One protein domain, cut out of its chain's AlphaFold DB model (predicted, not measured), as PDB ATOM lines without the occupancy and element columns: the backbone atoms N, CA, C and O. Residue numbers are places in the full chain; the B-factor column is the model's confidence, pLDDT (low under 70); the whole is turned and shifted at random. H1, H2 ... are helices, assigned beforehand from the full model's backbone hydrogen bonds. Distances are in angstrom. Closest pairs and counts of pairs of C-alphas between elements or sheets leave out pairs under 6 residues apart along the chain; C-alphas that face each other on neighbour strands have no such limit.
ATOM      1  N   GLU A  10       6.692 -50.480 -47.707       87.81
ATOM      2  CA  GLU A  10       7.873 -50.314 -48.566       87.81
ATOM      3  C   GLU A  10       7.868 -48.999 -49.344       87.81
ATOM      4  O   GLU A  10       8.867 -48.271 -49.413       87.81
ATOM      5  N   ARG A  11       6.730 -48.705 -49.975       86.00
ATOM      6  CA  ARG A  11       6.584 -47.566 -50.870       86.00
ATOM      7  C   ARG A  11       6.607 -46.275 -50.062       86.00
ATOM      8  O   ARG A  11       7.278 -45.328 -50.476       86.00
ATOM      9  N   ALA A  12       5.976 -46.260 -48.888       86.00
ATOM     10  CA  ALA A  12       6.013 -45.134 -47.960       86.00
ATOM     11  C   ALA A  12       7.439 -44.824 -47.471       86.00
ATOM     12  O   ALA A  12       7.878 -43.671 -47.542       86.00
ATOM     13  N   ILE A  13       8.200 -45.847 -47.060       87.62
ATOM     14  CA  ILE A  13       9.598 -45.694 -46.625       87.62
ATOM     15  C   ILE A  13      10.464 -45.164 -47.775       87.62
ATOM     16  O   ILE A  13      11.169 -44.166 -47.603       87.62
ATOM     17  N   LYS A  14      10.364 -45.756 -48.975       86.81
ATOM     18  CA  LYS A  14      11.113 -45.306 -50.163       86.81
ATOM     19  C   LYS A  14      10.800 -43.854 -50.532       86.81
ATOM     20  O   LYS A  14      11.709 -43.110 -50.909       86.81
ATOM     21  N   PHE A  15       9.541 -43.424 -50.417       84.38
ATOM     22  CA  PHE A  15       9.153 -42.033 -50.663       84.38
ATOM     23  C   PHE A  15       9.812 -41.068 -49.674       84.38
ATOM     24  O   PHE A  15      10.381 -40.056 -50.100       84.38
ATOM     25  N   VAL A  16       9.771 -41.387 -48.377       85.00
ATOM     26  CA  VAL A  16      10.361 -40.544 -47.327       85.00
ATOM     27  C   VAL A  16      11.885 -40.505 -47.440       85.00
ATOM     28  O   VAL A  16      12.467 -39.422 -47.346       85.00
ATOM     29  N   ASP A  17      12.539 -41.633 -47.719       85.38
ATOM     30  CA  ASP A  17      13.996 -41.697 -47.870       85.38
ATOM     31  C   ASP A  17      14.488 -40.965 -49.123       85.38
ATOM     32  O   ASP A  17      15.455 -40.202 -49.051       85.38
ATOM     33  N   LYS A  18      13.780 -41.083 -50.254       86.00
ATOM     34  CA  LYS A  18      14.098 -40.323 -51.473       86.00
ATOM     35  C   LYS A  18      13.932 -38.817 -51.259       86.00
ATOM     36  O   LYS A  18      14.735 -38.035 -51.762       86.00
ATOM     37  N   ALA A  19      12.919 -38.400 -50.502       82.25
ATOM     38  CA  ALA A  19      12.702 -36.995 -50.156       82.25
ATOM     39  C   ALA A  19      13.745 -36.473 -49.146       82.25
ATOM     40  O   ALA A  19      14.214 -35.339 -49.252       82.25
ATOM     41  N   LYS A  20      14.174 -37.318 -48.200       84.06
ATOM     42  CA  LYS A  20      15.251 -37.018 -47.244       84.06
ATOM     43  C   LYS A  20      16.607 -36.880 -47.940       84.06
ATOM     44  O   LYS A  20      17.335 -35.941 -47.631       84.06
ATOM     45  N   ALA A  21      16.909 -37.739 -48.915       83.31
ATOM     46  CA  ALA A  21      18.118 -37.653 -49.739       83.31
ATOM     47  C   ALA A  21      18.174 -36.366 -50.582       83.31
ATOM     48  O   ALA A  21      19.249 -35.815 -50.791       83.31
ATOM     49  N   LYS A  22      17.013 -35.845 -51.003       83.31
ATOM     50  CA  LYS A  22      16.881 -34.552 -51.697       83.31
ATOM     51  C   LYS A  22      16.923 -33.329 -50.769       83.31
ATOM     52  O   LYS A  22      16.836 -32.206 -51.251       83.31
ATOM     53  N   GLY A  23      17.042 -33.522 -49.453       80.69
ATOM     54  CA  GLY A  23      17.104 -32.425 -48.484       80.69
ATOM     55  C   GLY A  23      15.766 -31.725 -48.219       80.69
ATOM     56  O   GLY A  23      15.763 -30.638 -47.647       80.69
ATOM     57  N   GLU A  24      14.633 -32.328 -48.594       84.25
ATOM     58  CA  GLU A  24      13.303 -31.726 -48.421       84.25
ATOM     59  C   GLU A  24      12.951 -31.571 -46.927       84.25
ATOM     60  O   GLU A  24      13.264 -32.448 -46.113       84.25
ATOM     61  N   ASN A  25      12.275 -30.477 -46.556       82.44
ATOM     62  CA  ASN A  25      11.808 -30.227 -45.186       82.44
ATOM     63  C   ASN A  25      10.682 -31.200 -44.789       82.44
ATOM     64  O   ASN A  25       9.959 -31.701 -45.649       82.44
ATOM     65  N   GLY A  26      10.499 -31.450 -43.484       77.69
ATOM     66  CA  GLY A  26       9.510 -32.413 -42.968       77.69
ATOM     67  C   GLY A  26       8.100 -32.209 -43.541       77.69
ATOM     68  O   GLY A  26       7.517 -33.141 -44.087       77.69
ATOM     69  N   ALA A  27       7.599 -30.973 -43.557       78.12
ATOM     70  CA  ALA A  27       6.292 -30.651 -44.136       78.12
ATOM     71  C   ALA A  27       6.172 -31.019 -45.631       78.12
ATOM     72  O   ALA A  27       5.131 -31.513 -46.066       78.12
ATOM     73  N   SER A  28       7.241 -30.847 -46.416       80.81
ATOM     74  CA  SER A  28       7.287 -31.204 -47.842       80.81
ATOM     75  C   SER A  28       7.265 -32.721 -48.056       80.81
ATOM     76  O   SER A  28       6.577 -33.203 -48.958       80.81
ATOM     77  N   ARG A  29       7.940 -33.488 -47.184       85.31
ATOM     78  CA  ARG A  29       7.928 -34.964 -47.221       85.31
ATOM     79  C   ARG A  29       6.533 -35.512 -46.940       85.31
ATOM     80  O   ARG A  29       6.037 -36.337 -47.704       85.31
ATOM     81  N   ALA A  30       5.887 -35.005 -45.890       83.50
ATOM     82  CA  ALA A  30       4.518 -35.377 -45.548       83.50
ATOM     83  C   ALA A  30       3.543 -35.014 -46.676       83.50
ATOM     84  O   ALA A  30       2.709 -35.824 -47.055       83.50
ATOM     85  N   THR A  31       3.700 -33.837 -47.284       82.62
ATOM     86  CA  THR A  31       2.865 -33.372 -48.407       82.62
ATOM     87  C   THR A  31       2.950 -34.298 -49.626       82.62
ATOM     88  O   THR A  31       1.932 -34.585 -50.257       82.62
ATOM     89  N   ARG A  32       4.140 -34.815 -49.955       82.31
ATOM     90  CA  ARG A  32       4.300 -35.794 -51.044       82.31
ATOM     91  C   ARG A  32       3.681 -37.145 -50.716       82.31
ATOM     92  O   ARG A  32       3.084 -37.748 -51.602       82.31
ATOM     93  N   LEU A  33       3.816 -37.600 -49.473       84.06
ATOM     94  CA  LEU A  33       3.223 -38.856 -49.024       84.06
ATOM     95  C   LEU A  33       1.688 -38.776 -49.031       84.06
ATOM     96  O   LEU A  33       1.044 -39.656 -49.584       84.06
ATOM     97  N   LEU A  34       1.113 -37.672 -48.546       83.75
ATOM     98  CA  LEU A  34      -0.328 -37.405 -48.608       83.75
ATOM     99  C   LEU A  34      -0.853 -37.391 -50.046       83.75
ATOM    100  O   LEU A  34      -1.868 -38.015 -50.330       83.75
ATOM    101  N   ARG A  35      -0.122 -36.760 -50.976       81.94
ATOM    102  CA  ARG A  35      -0.479 -36.773 -52.403       81.94
ATOM    103  C   ARG A  35      -0.459 -38.188 -52.986       81.94
ATOM    104  O   ARG A  35      -1.320 -38.519 -53.790       81.94
ATOM    105  N   ALA A  36       0.501 -39.019 -52.579       80.19
ATOM    106  CA  ALA A  36       0.552 -40.417 -53.000       80.19
ATOM    107  C   ALA A  36      -0.625 -41.239 -52.444       80.19
ATOM    108  O   ALA A  36      -1.028 -42.205 -53.082       80.19
ATOM    109  N   MET A  37      -1.179 -40.849 -51.288       78.19
ATOM    110  CA  MET A  37      -2.360 -41.472 -50.668       78.19
ATOM    111  C   MET A  37      -3.684 -40.937 -51.246       78.19
ATOM    112  O   MET A  37      -4.754 -41.340 -50.798       78.19
ATOM    113  N   GLY A  38      -3.621 -40.013 -52.216       73.62
ATOM    114  CA  GLY A  38      -4.791 -39.362 -52.813       73.62
ATOM    115  C   GLY A  38      -5.380 -38.216 -51.981       73.62
ATOM    116  O   GLY A  38      -6.473 -37.750 -52.280       73.62
ATOM    117  N   LEU A  39      -4.681 -37.739 -50.945       76.75
ATOM    118  CA  LEU A  39      -5.193 -36.718 -50.029       76.75
ATOM    119  C   LEU A  39      -4.741 -35.297 -50.411       76.75
ATOM    120  O   LEU A  39      -3.562 -35.097 -50.731       76.75
ATOM    121  N   PRO A  40      -5.625 -34.282 -50.308       73.56
ATOM    122  CA  PRO A  40      -5.271 -32.887 -50.542       73.56
ATOM    123  C   PRO A  40      -4.351 -32.370 -49.417       73.56
ATOM    124  O   PRO A  40      -4.774 -32.230 -48.269       73.56
ATOM    125  N   PRO A  41      -3.079 -32.046 -49.707       68.38
ATOM    126  CA  PRO A  41      -2.099 -31.731 -48.669       68.38
ATOM    127  C   PRO A  41      -2.283 -30.344 -48.037       68.38
ATOM    128  O   PRO A  41      -1.665 -30.065 -47.010       68.38
ATOM    129  N   THR A  42      -3.085 -29.465 -48.638       67.94
ATOM    130  CA  THR A  42      -3.399 -28.118 -48.130       67.94
ATOM    131  C   THR A  42      -4.419 -28.134 -46.994       67.94
ATOM    132  O   THR A  42      -4.390 -27.235 -46.166       67.94
ATOM    133  N   ALA A  43      -5.259 -29.171 -46.910       64.94
ATOM    134  CA  ALA A  43      -6.313 -29.288 -45.901       64.94
ATOM    135  C   ALA A  43      -5.855 -29.968 -44.595       64.94
ATOM    136  O   ALA A  43      -6.560 -29.922 -43.595       64.94
ATOM    137  N   VAL A  44      -4.678 -30.603 -44.589       77.12
ATOM    138  CA  VAL A  44      -4.182 -31.402 -43.454       77.12
ATOM    139  C   VAL A  44      -3.265 -30.571 -42.558       77.12
ATOM    140  O   VAL A  44      -2.320 -29.933 -43.051       77.12
ATOM    141  N   SER A  45      -3.492 -30.626 -41.241       82.94
ATOM    142  CA  SER A  45      -2.722 -29.851 -40.268       82.94
ATOM    143  C   SER A  45      -1.247 -30.269 -40.221       82.94
ATOM    144  O   SER A  45      -0.848 -31.377 -40.604       82.94
ATOM    145  N   LEU A  46      -0.397 -29.374 -39.712       80.50
ATOM    146  CA  LEU A  46       1.027 -29.664 -39.530       80.50
ATOM    147  C   LEU A  46       1.247 -30.800 -38.511       80.50
ATOM    148  O   LEU A  46       2.144 -31.621 -38.693       80.50
ATOM    149  N   ARG A  47       0.363 -30.918 -37.510       82.75
ATOM    150  CA  ARG A  47       0.374 -31.984 -36.496       82.75
ATOM    151  C   ARG A  47       0.121 -33.362 -37.112       82.75
ATOM    152  O   ARG A  47       0.841 -34.310 -36.802       82.75
ATOM    153  N   SER A  48      -0.840 -33.470 -38.027       81.88
ATOM    154  CA  SER A  48      -1.131 -34.716 -38.750       81.88
ATOM    155  C   SER A  48      -0.027 -35.099 -39.729       81.88
ATOM    156  O   SER A  48       0.338 -36.272 -39.830       81.88
ATOM    157  N   LYS A  49       0.583 -34.109 -40.392       85.00
ATOM    158  CA  LYS A  49       1.764 -34.309 -41.249       85.00
ATOM    159  C   LYS A  49       2.953 -34.871 -40.467       85.00
ATOM    160  O   LYS A  49       3.619 -35.791 -40.941       85.00
ATOM    161  N   GLU A  50       3.207 -34.357 -39.266       85.75
ATOM    162  CA  GLU A  50       4.247 -34.887 -38.379       85.75
ATOM    163  C   GLU A  50       3.914 -36.287 -37.855       85.75
ATOM    164  O   GLU A  50       4.791 -37.153 -37.828       85.75
ATOM    165  N   ALA A  51       2.660 -36.537 -37.467       84.38
ATOM    166  CA  ALA A  51       2.218 -37.847 -36.994       84.38
ATOM    167  C   ALA A  51       2.385 -38.934 -38.069       84.38
ATOM    168  O   ALA A  51       2.866 -40.028 -37.766       84.38
ATOM    169  N   LEU A  52       2.065 -38.614 -39.327       86.00
ATOM    170  CA  LEU A  52       2.258 -39.507 -40.468       86.00
ATOM    171  C   LEU A  52       3.739 -39.846 -40.683       86.00
ATOM    172  O   LEU A  52       4.089 -41.013 -40.844       86.00
ATOM    173  N   LEU A  53       4.629 -38.853 -40.619       88.12
ATOM    174  CA  LEU A  53       6.068 -39.097 -40.750       88.12
ATOM    175  C   LEU A  53       6.632 -39.923 -39.593       88.12
ATOM    176  O   LEU A  53       7.411 -40.841 -39.840       88.12
ATOM    177  N   ARG A  54       6.209 -39.654 -38.351       88.25
ATOM    178  CA  ARG A  54       6.610 -40.461 -37.187       88.25
ATOM    179  C   ARG A  54       6.152 -41.911 -37.322       88.25
ATOM    180  O   ARG A  54       6.892 -42.808 -36.934       88.25
ATOM    181  N   LYS A  55       4.957 -42.155 -37.870       88.06
ATOM    182  CA  LYS A  55       4.460 -43.512 -38.136       88.06
ATOM    183  C   LYS A  55       5.342 -44.216 -39.170       88.06
ATOM    184  O   LYS A  55       5.835 -45.296 -38.872       88.06
ATOM    185  N   VAL A  56       5.666 -43.573 -40.294       88.25
ATOM    186  CA  VAL A  56       6.590 -44.145 -41.298       88.25
ATOM    187  C   VAL A  56       7.985 -44.416 -40.722       88.25
ATOM    188  O   VAL A  56       8.594 -45.433 -41.042       88.25
ATOM    189  N   GLU A  57       8.503 -43.550 -39.849       87.88
ATOM    190  CA  GLU A  57       9.791 -43.781 -39.182       87.88
ATOM    191  C   GLU A  57       9.756 -44.971 -38.209       87.88
ATOM    192  O   GLU A  57      10.738 -45.712 -38.132       87.88
ATOM    193  N   ARG A  58       8.631 -45.212 -37.520       89.44
ATOM    194  CA  ARG A  58       8.440 -46.419 -36.694       89.44
ATOM    195  C   ARG A  58       8.377 -47.686 -37.542       89.44
ATOM    196  O   ARG A  58       9.108 -48.628 -37.252       89.44
ATOM    197  N   GLU A  59       7.578 -47.689 -38.611       88.81
ATOM    198  CA  GLU A  59       7.492 -48.843 -39.522       88.81
ATOM    199  C   GLU A  59       8.849 -49.133 -40.185       88.81
ATOM    200  O   GLU A  59       9.232 -50.286 -40.369       88.81
ATOM    201  N   ARG A  60       9.646 -48.093 -40.467       88.25
ATOM    202  CA  ARG A  60      11.034 -48.252 -40.917       88.25
ATOM    203  C   ARG A  60      11.906 -48.943 -39.868       88.25
ATOM    204  O   ARG A  60      12.701 -49.806 -40.233       88.25
ATOM    205  N   GLY A  61      11.795 -48.559 -38.598       87.12
ATOM    206  CA  GLY A  61      12.519 -49.211 -37.502       87.12
ATOM    207  C   GLY A  61      12.188 -50.701 -37.411       87.12
ATOM    208  O   GLY A  61      13.092 -51.536 -37.414       87.12
ATOM    209  N   ASN A  62      10.900 -51.034 -37.446       87.69
ATOM    210  CA  ASN A  62      10.407 -52.412 -37.433       87.69
ATOM    211  C   ASN A  62      10.878 -53.215 -38.657       87.69
ATOM    212  O   ASN A  62      11.352 -54.342 -38.514       87.69
ATOM    213  N   ALA A  63      10.843 -52.618 -39.854       87.31
ATOM    214  CA  ALA A  63      11.329 -53.252 -41.078       87.31
ATOM    215  C   ALA A  63      12.830 -53.582 -41.005       87.31
ATOM    216  O   ALA A  63      13.251 -54.629 -41.486       87.31
ATOM    217  N   VAL A  64      13.652 -52.730 -40.376       86.81
ATOM    218  CA  VAL A  64      15.091 -53.001 -40.183       86.81
ATOM    219  C   VAL A  64      15.319 -54.187 -39.244       86.81
ATOM    220  O   VAL A  64      16.213 -54.993 -39.500       86.81
ATOM    221  N   VAL A  65      14.513 -54.316 -38.187       85.94
ATOM    222  CA  VAL A  65      14.586 -55.452 -37.255       85.94
ATOM    223  C   VAL A  65      14.200 -56.751 -37.962       85.94
ATOM    224  O   VAL A  65      14.944 -57.727 -37.895       85.94
ATOM    225  N   LEU A  66      13.092 -56.751 -38.707       86.56
ATOM    226  CA  LEU A  66      12.627 -57.925 -39.453       86.56
ATOM    227  C   LEU A  66      13.578 -58.310 -40.594       86.56
ATOM    228  O   LEU A  66      13.777 -59.492 -40.859       86.56
ATOM    229  N   ARG A  67      14.250 -57.339 -41.223       85.62
ATOM    230  CA  ARG A  67      15.239 -57.605 -42.280       85.62
ATOM    231  C   ARG A  67      16.448 -58.402 -41.788       85.62
ATOM    232  O   ARG A  67      17.068 -59.094 -42.585       85.62
ATOM    233  N   ARG A  68      16.799 -58.314 -40.500       82.06
ATOM    234  CA  ARG A  68      17.866 -59.154 -39.929       82.06
ATOM    235  C   ARG A  68      17.453 -60.627 -39.905       82.06
ATOM    236  O   ARG A  68      18.238 -61.467 -40.314       82.06
ATOM    237  N   ARG A  69      16.195 -60.900 -39.542       81.50
ATOM    238  CA  ARG A  69      15.610 -62.252 -39.507       81.50
ATOM    239  C   ARG A  69      15.265 -62.805 -40.892       81.50
ATOM    240  O   ARG A  69      15.227 -64.012 -41.062       81.50
ATOM    241  N   HIS A  70      15.076 -61.944 -41.896       85.50
ATOM    242  CA  HIS A  70      14.800 -62.352 -43.281       85.50
ATOM    243  C   HIS A  70      15.822 -63.359 -43.820       85.50
ATOM    244  O   HIS A  70      15.433 -64.372 -44.386       85.50
ATOM    245  N   TYR A  71      17.119 -63.102 -43.634       81.44
ATOM    246  CA  TYR A  71      18.161 -63.989 -44.160       81.44
ATOM    247  C   TYR A  71      18.175 -65.353 -43.456       81.44
ATOM    248  O   TYR A  71      18.407 -66.367 -44.106       81.44
ATOM    249  N   GLU A  72      17.859 -65.384 -42.158       81.75
ATOM    250  CA  GLU A  72      17.736 -66.610 -41.359       81.75
ATOM    251  C   GLU A  72      16.486 -67.416 -41.756       81.75
ATOM    252  O   GLU A  72      16.550 -68.628 -41.935       81.75
ATOM    253  N   GLU A  73      15.349 -66.746 -41.962       83.88
ATOM    254  CA  GLU A  73      14.085 -67.370 -42.370       83.88
ATOM    255  C   GLU A  73      14.140 -67.926 -43.799       83.88
ATOM    256  O   GLU A  73      13.643 -69.025 -44.043       83.88
ATOM    257  N   VAL A  74      14.780 -67.199 -44.724       83.00
ATOM    258  CA  VAL A  74      14.982 -67.638 -46.115       83.00
ATOM    259  C   VAL A  74      15.938 -68.828 -46.174       83.00
ATOM    260  O   VAL A  74      15.664 -69.785 -46.895       83.00
ATOM    261  N   ALA A  75      17.015 -68.819 -45.381       79.44
ATOM    262  CA  ALA A  75      17.917 -69.966 -45.263       79.44
ATOM    263  C   ALA A  75      17.223 -71.197 -44.648       79.44
ATOM    264  O   ALA A  75      17.545 -72.326 -45.006       79.44
ATOM    265  N   ALA A  76      16.238 -70.984 -43.771       81.38
ATOM    266  CA  ALA A  76      15.424 -72.033 -43.157       81.38
ATOM    267  C   ALA A  76      14.197 -72.462 -43.994       81.38
ATOM    268  O   ALA A  76      13.376 -73.240 -43.504       81.38
ATOM    269  N   GLY A  77      14.022 -71.943 -45.219       80.25
ATOM    270  CA  GLY A  77      12.903 -72.290 -46.106       80.25
ATOM    271  C   GLY A  77      11.521 -71.812 -45.633       80.25
ATOM    272  O   GLY A  77      10.502 -72.324 -46.097       80.25
ATOM    273  N   LYS A  78      11.459 -70.851 -44.704       82.75
ATOM    274  CA  LYS A  78      10.208 -70.298 -44.161       82.75
ATOM    275  C   LYS A  78       9.758 -69.063 -44.954       82.75
ATOM    276  O   LYS A  78      10.600 -68.319 -45.462       82.75
ATOM    277  N   PRO A  79       8.440 -68.790 -45.046       80.44
ATOM    278  CA  PRO A  79       7.948 -67.556 -45.653       80.44
ATOM    279  C   PRO A  79       8.459 -66.348 -44.866       80.44
ATOM    280  O   PRO A  79       8.331 -66.296 -43.642       80.44
ATOM    281  N   SER A  80       9.039 -65.374 -45.568       87.06
ATOM    282  CA  SER A  80       9.714 -64.265 -44.902       87.06
ATOM    283  C   SER A  80       8.734 -63.317 -44.211       87.06
ATOM    284  O   SER A  80       7.913 -62.653 -44.854       87.06
ATOM    285  N   SER A  81       8.901 -63.172 -42.896       85.81
ATOM    286  CA  SER A  81       8.168 -62.209 -42.074       85.81
ATOM    287  C   SER A  81       8.430 -60.768 -42.521       85.81
ATOM    288  O   SER A  81       7.513 -59.947 -42.537       85.81
ATOM    289  N   TYR A  82       9.651 -60.470 -42.975       87.94
ATOM    290  CA  TYR A  82      10.021 -59.181 -43.559       87.94
ATOM    291  C   TYR A  82       9.262 -58.881 -44.855       87.94
ATOM    292  O   TYR A  82       8.713 -57.788 -44.993       87.94
ATOM    293  N   GLU A  83       9.204 -59.822 -45.801       84.88
ATOM    294  CA  GLU A  83       8.507 -59.579 -47.071       84.88
ATOM    295  C   GLU A  83       7.003 -59.403 -46.876       84.88
ATOM    296  O   GLU A  83       6.411 -58.509 -47.481       84.88
ATOM    297  N   ASN A  84       6.402 -60.213 -46.005       85.56
ATOM    298  CA  ASN A  84       4.981 -60.110 -45.678       85.56
ATOM    299  C   ASN A  84       4.662 -58.776 -44.995       85.56
ATOM    300  O   ASN A  84       3.678 -58.123 -45.338       85.56
ATOM    301  N   TYR A  85       5.525 -58.329 -44.082       87.56
ATOM    302  CA  TYR A  85       5.367 -57.054 -43.390       87.56
ATOM    303  C   TYR A  85       5.506 -55.851 -44.331       87.56
ATOM    304  O   TYR A  85       4.689 -54.939 -44.313       87.56
ATOM    305  N   VAL A  86       6.520 -55.847 -45.196       86.06
ATOM    306  CA  VAL A  86       6.829 -54.714 -46.081       86.06
ATOM    307  C   VAL A  86       5.818 -54.567 -47.231       86.06
ATOM    308  O   VAL A  86       5.573 -53.444 -47.688       86.06
ATOM    309  N   LYS A  87       5.202 -55.680 -47.660       85.38
ATOM    310  CA  LYS A  87       4.070 -55.707 -48.603       85.38
ATOM    311  C   LYS A  87       2.742 -55.276 -47.965       85.38
ATOM    312  O   LYS A  87       1.827 -54.945 -48.711       85.38
ATOM    313  N   GLY A  88       2.651 -55.254 -46.633       85.50
ATOM    314  CA  GLY A  88       1.479 -54.777 -45.903       85.50
ATOM    315  C   GLY A  88       1.206 -53.286 -46.112       85.50
ATOM    316  O   GLY A  88       2.111 -52.501 -46.424       85.50
ATOM    317  N   ASP A  89      -0.057 -52.900 -45.936       85.19
ATOM    318  CA  ASP A  89      -0.502 -51.514 -46.059       85.19
ATOM    319  C   ASP A  89      -0.064 -50.673 -44.857       85.19
ATOM    320  O   ASP A  89      -0.033 -51.122 -43.712       85.19
ATOM    321  N   LEU A  90       0.296 -49.417 -45.124       83.75
ATOM    322  CA  LEU A  90       0.636 -48.461 -44.082       83.75
ATOM    323  C   LEU A  90      -0.630 -48.021 -43.338       83.75
ATOM    324  O   LEU A  90      -1.444 -47.270 -43.880       83.75
ATOM    325  N   ASP A  91      -0.719 -48.379 -42.058       81.81
ATOM    326  CA  ASP A  91      -1.760 -47.862 -41.172       81.81
ATOM    327  C   ASP A  91      -1.705 -46.334 -41.056       81.81
ATOM    328  O   ASP A  91      -0.690 -45.733 -40.675       81.81
ATOM    329  N   VAL A  92      -2.843 -45.703 -41.326       80.44
ATOM    330  CA  VAL A  92      -3.004 -44.253 -41.248       80.44
ATOM    331  C   VAL A  92      -3.180 -43.823 -39.785       80.44
ATOM    332  O   VAL A  92      -4.010 -44.394 -39.082       80.44
ATOM    333  N   PRO A  93      -2.447 -42.806 -39.282       83.69
ATOM    334  CA  PRO A  93      -2.607 -42.347 -37.903       83.69
ATOM    335  C   PRO A  93      -4.037 -41.879 -37.588       83.69
ATOM    336  O   PRO A  93      -4.603 -41.089 -38.342       83.69
TER     337      PRO A  93
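This is residues 10 to 93 of the 492 residues of an uncharacterized protein of Macrostomum lignano (UniProt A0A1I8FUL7). One long helix, H3, runs nearly the whole length of a rod-like domain, and the other three helices pack on one side of it: the helical hairpin of H1 and H2 crosses its first half, and short H4 folds back on its second half. The printed part has 84 residues, with four named helices in the order H1, H2, H3, H4 and no named strand; its class is all helix. It is only just loose, close to compact, with a radius of gyration of the C-alphas of 14.7 A and spans of 48 by 23 by 17 A.

H1, residues 10 to 21, and H2, residues 26 to 36, form a hairpin and touch, closest at the C-alphas of Ala 19 and Arg 29, 6.0 A apart, at a steep tilt of 37 degrees, only just past shallow. The hub is H3, residues 46 to 75. With residues 12 to 16 alone H1 touches it, the C-alphas of Ile 13 and Val 56 being closest at 6.3 A, at a steep tilt of 65 degrees. H2 touches residues 46 to 53 of H3 alone, about perpendicular at 73 degrees, with the C-alphas of Ala 30 and Lys 49 closest at 5.2 A. H4, residues 81 to 87, forms a hairpin with H3 and touches its residues 63 to 73 alone, closest at the C-alphas of Leu 66 and Tyr 82, 5.0 A. H2 and H4 are apart. Every O i to N i+4 pair is within hydrogen-bond range in H1, H2 and H4, and 22 of 26 are in H3.

H1 begins at C-alpha 10 (7.873, -50.314, -48.566) and is 16.3 A long; H2 is 15.7 A long. H3 is 44.1 A long, with a kink of 37 degrees near residue 69. H4, 10.1 A long, ends at C-alpha 87 (4.070, -55.707, -48.603).

The C-alphas of Thr 42 and Ala 76, the two farthest apart, are 48.0 A apart. The printed part has no cut and no long link. Residues 41 to 43 have pLDDT under 70.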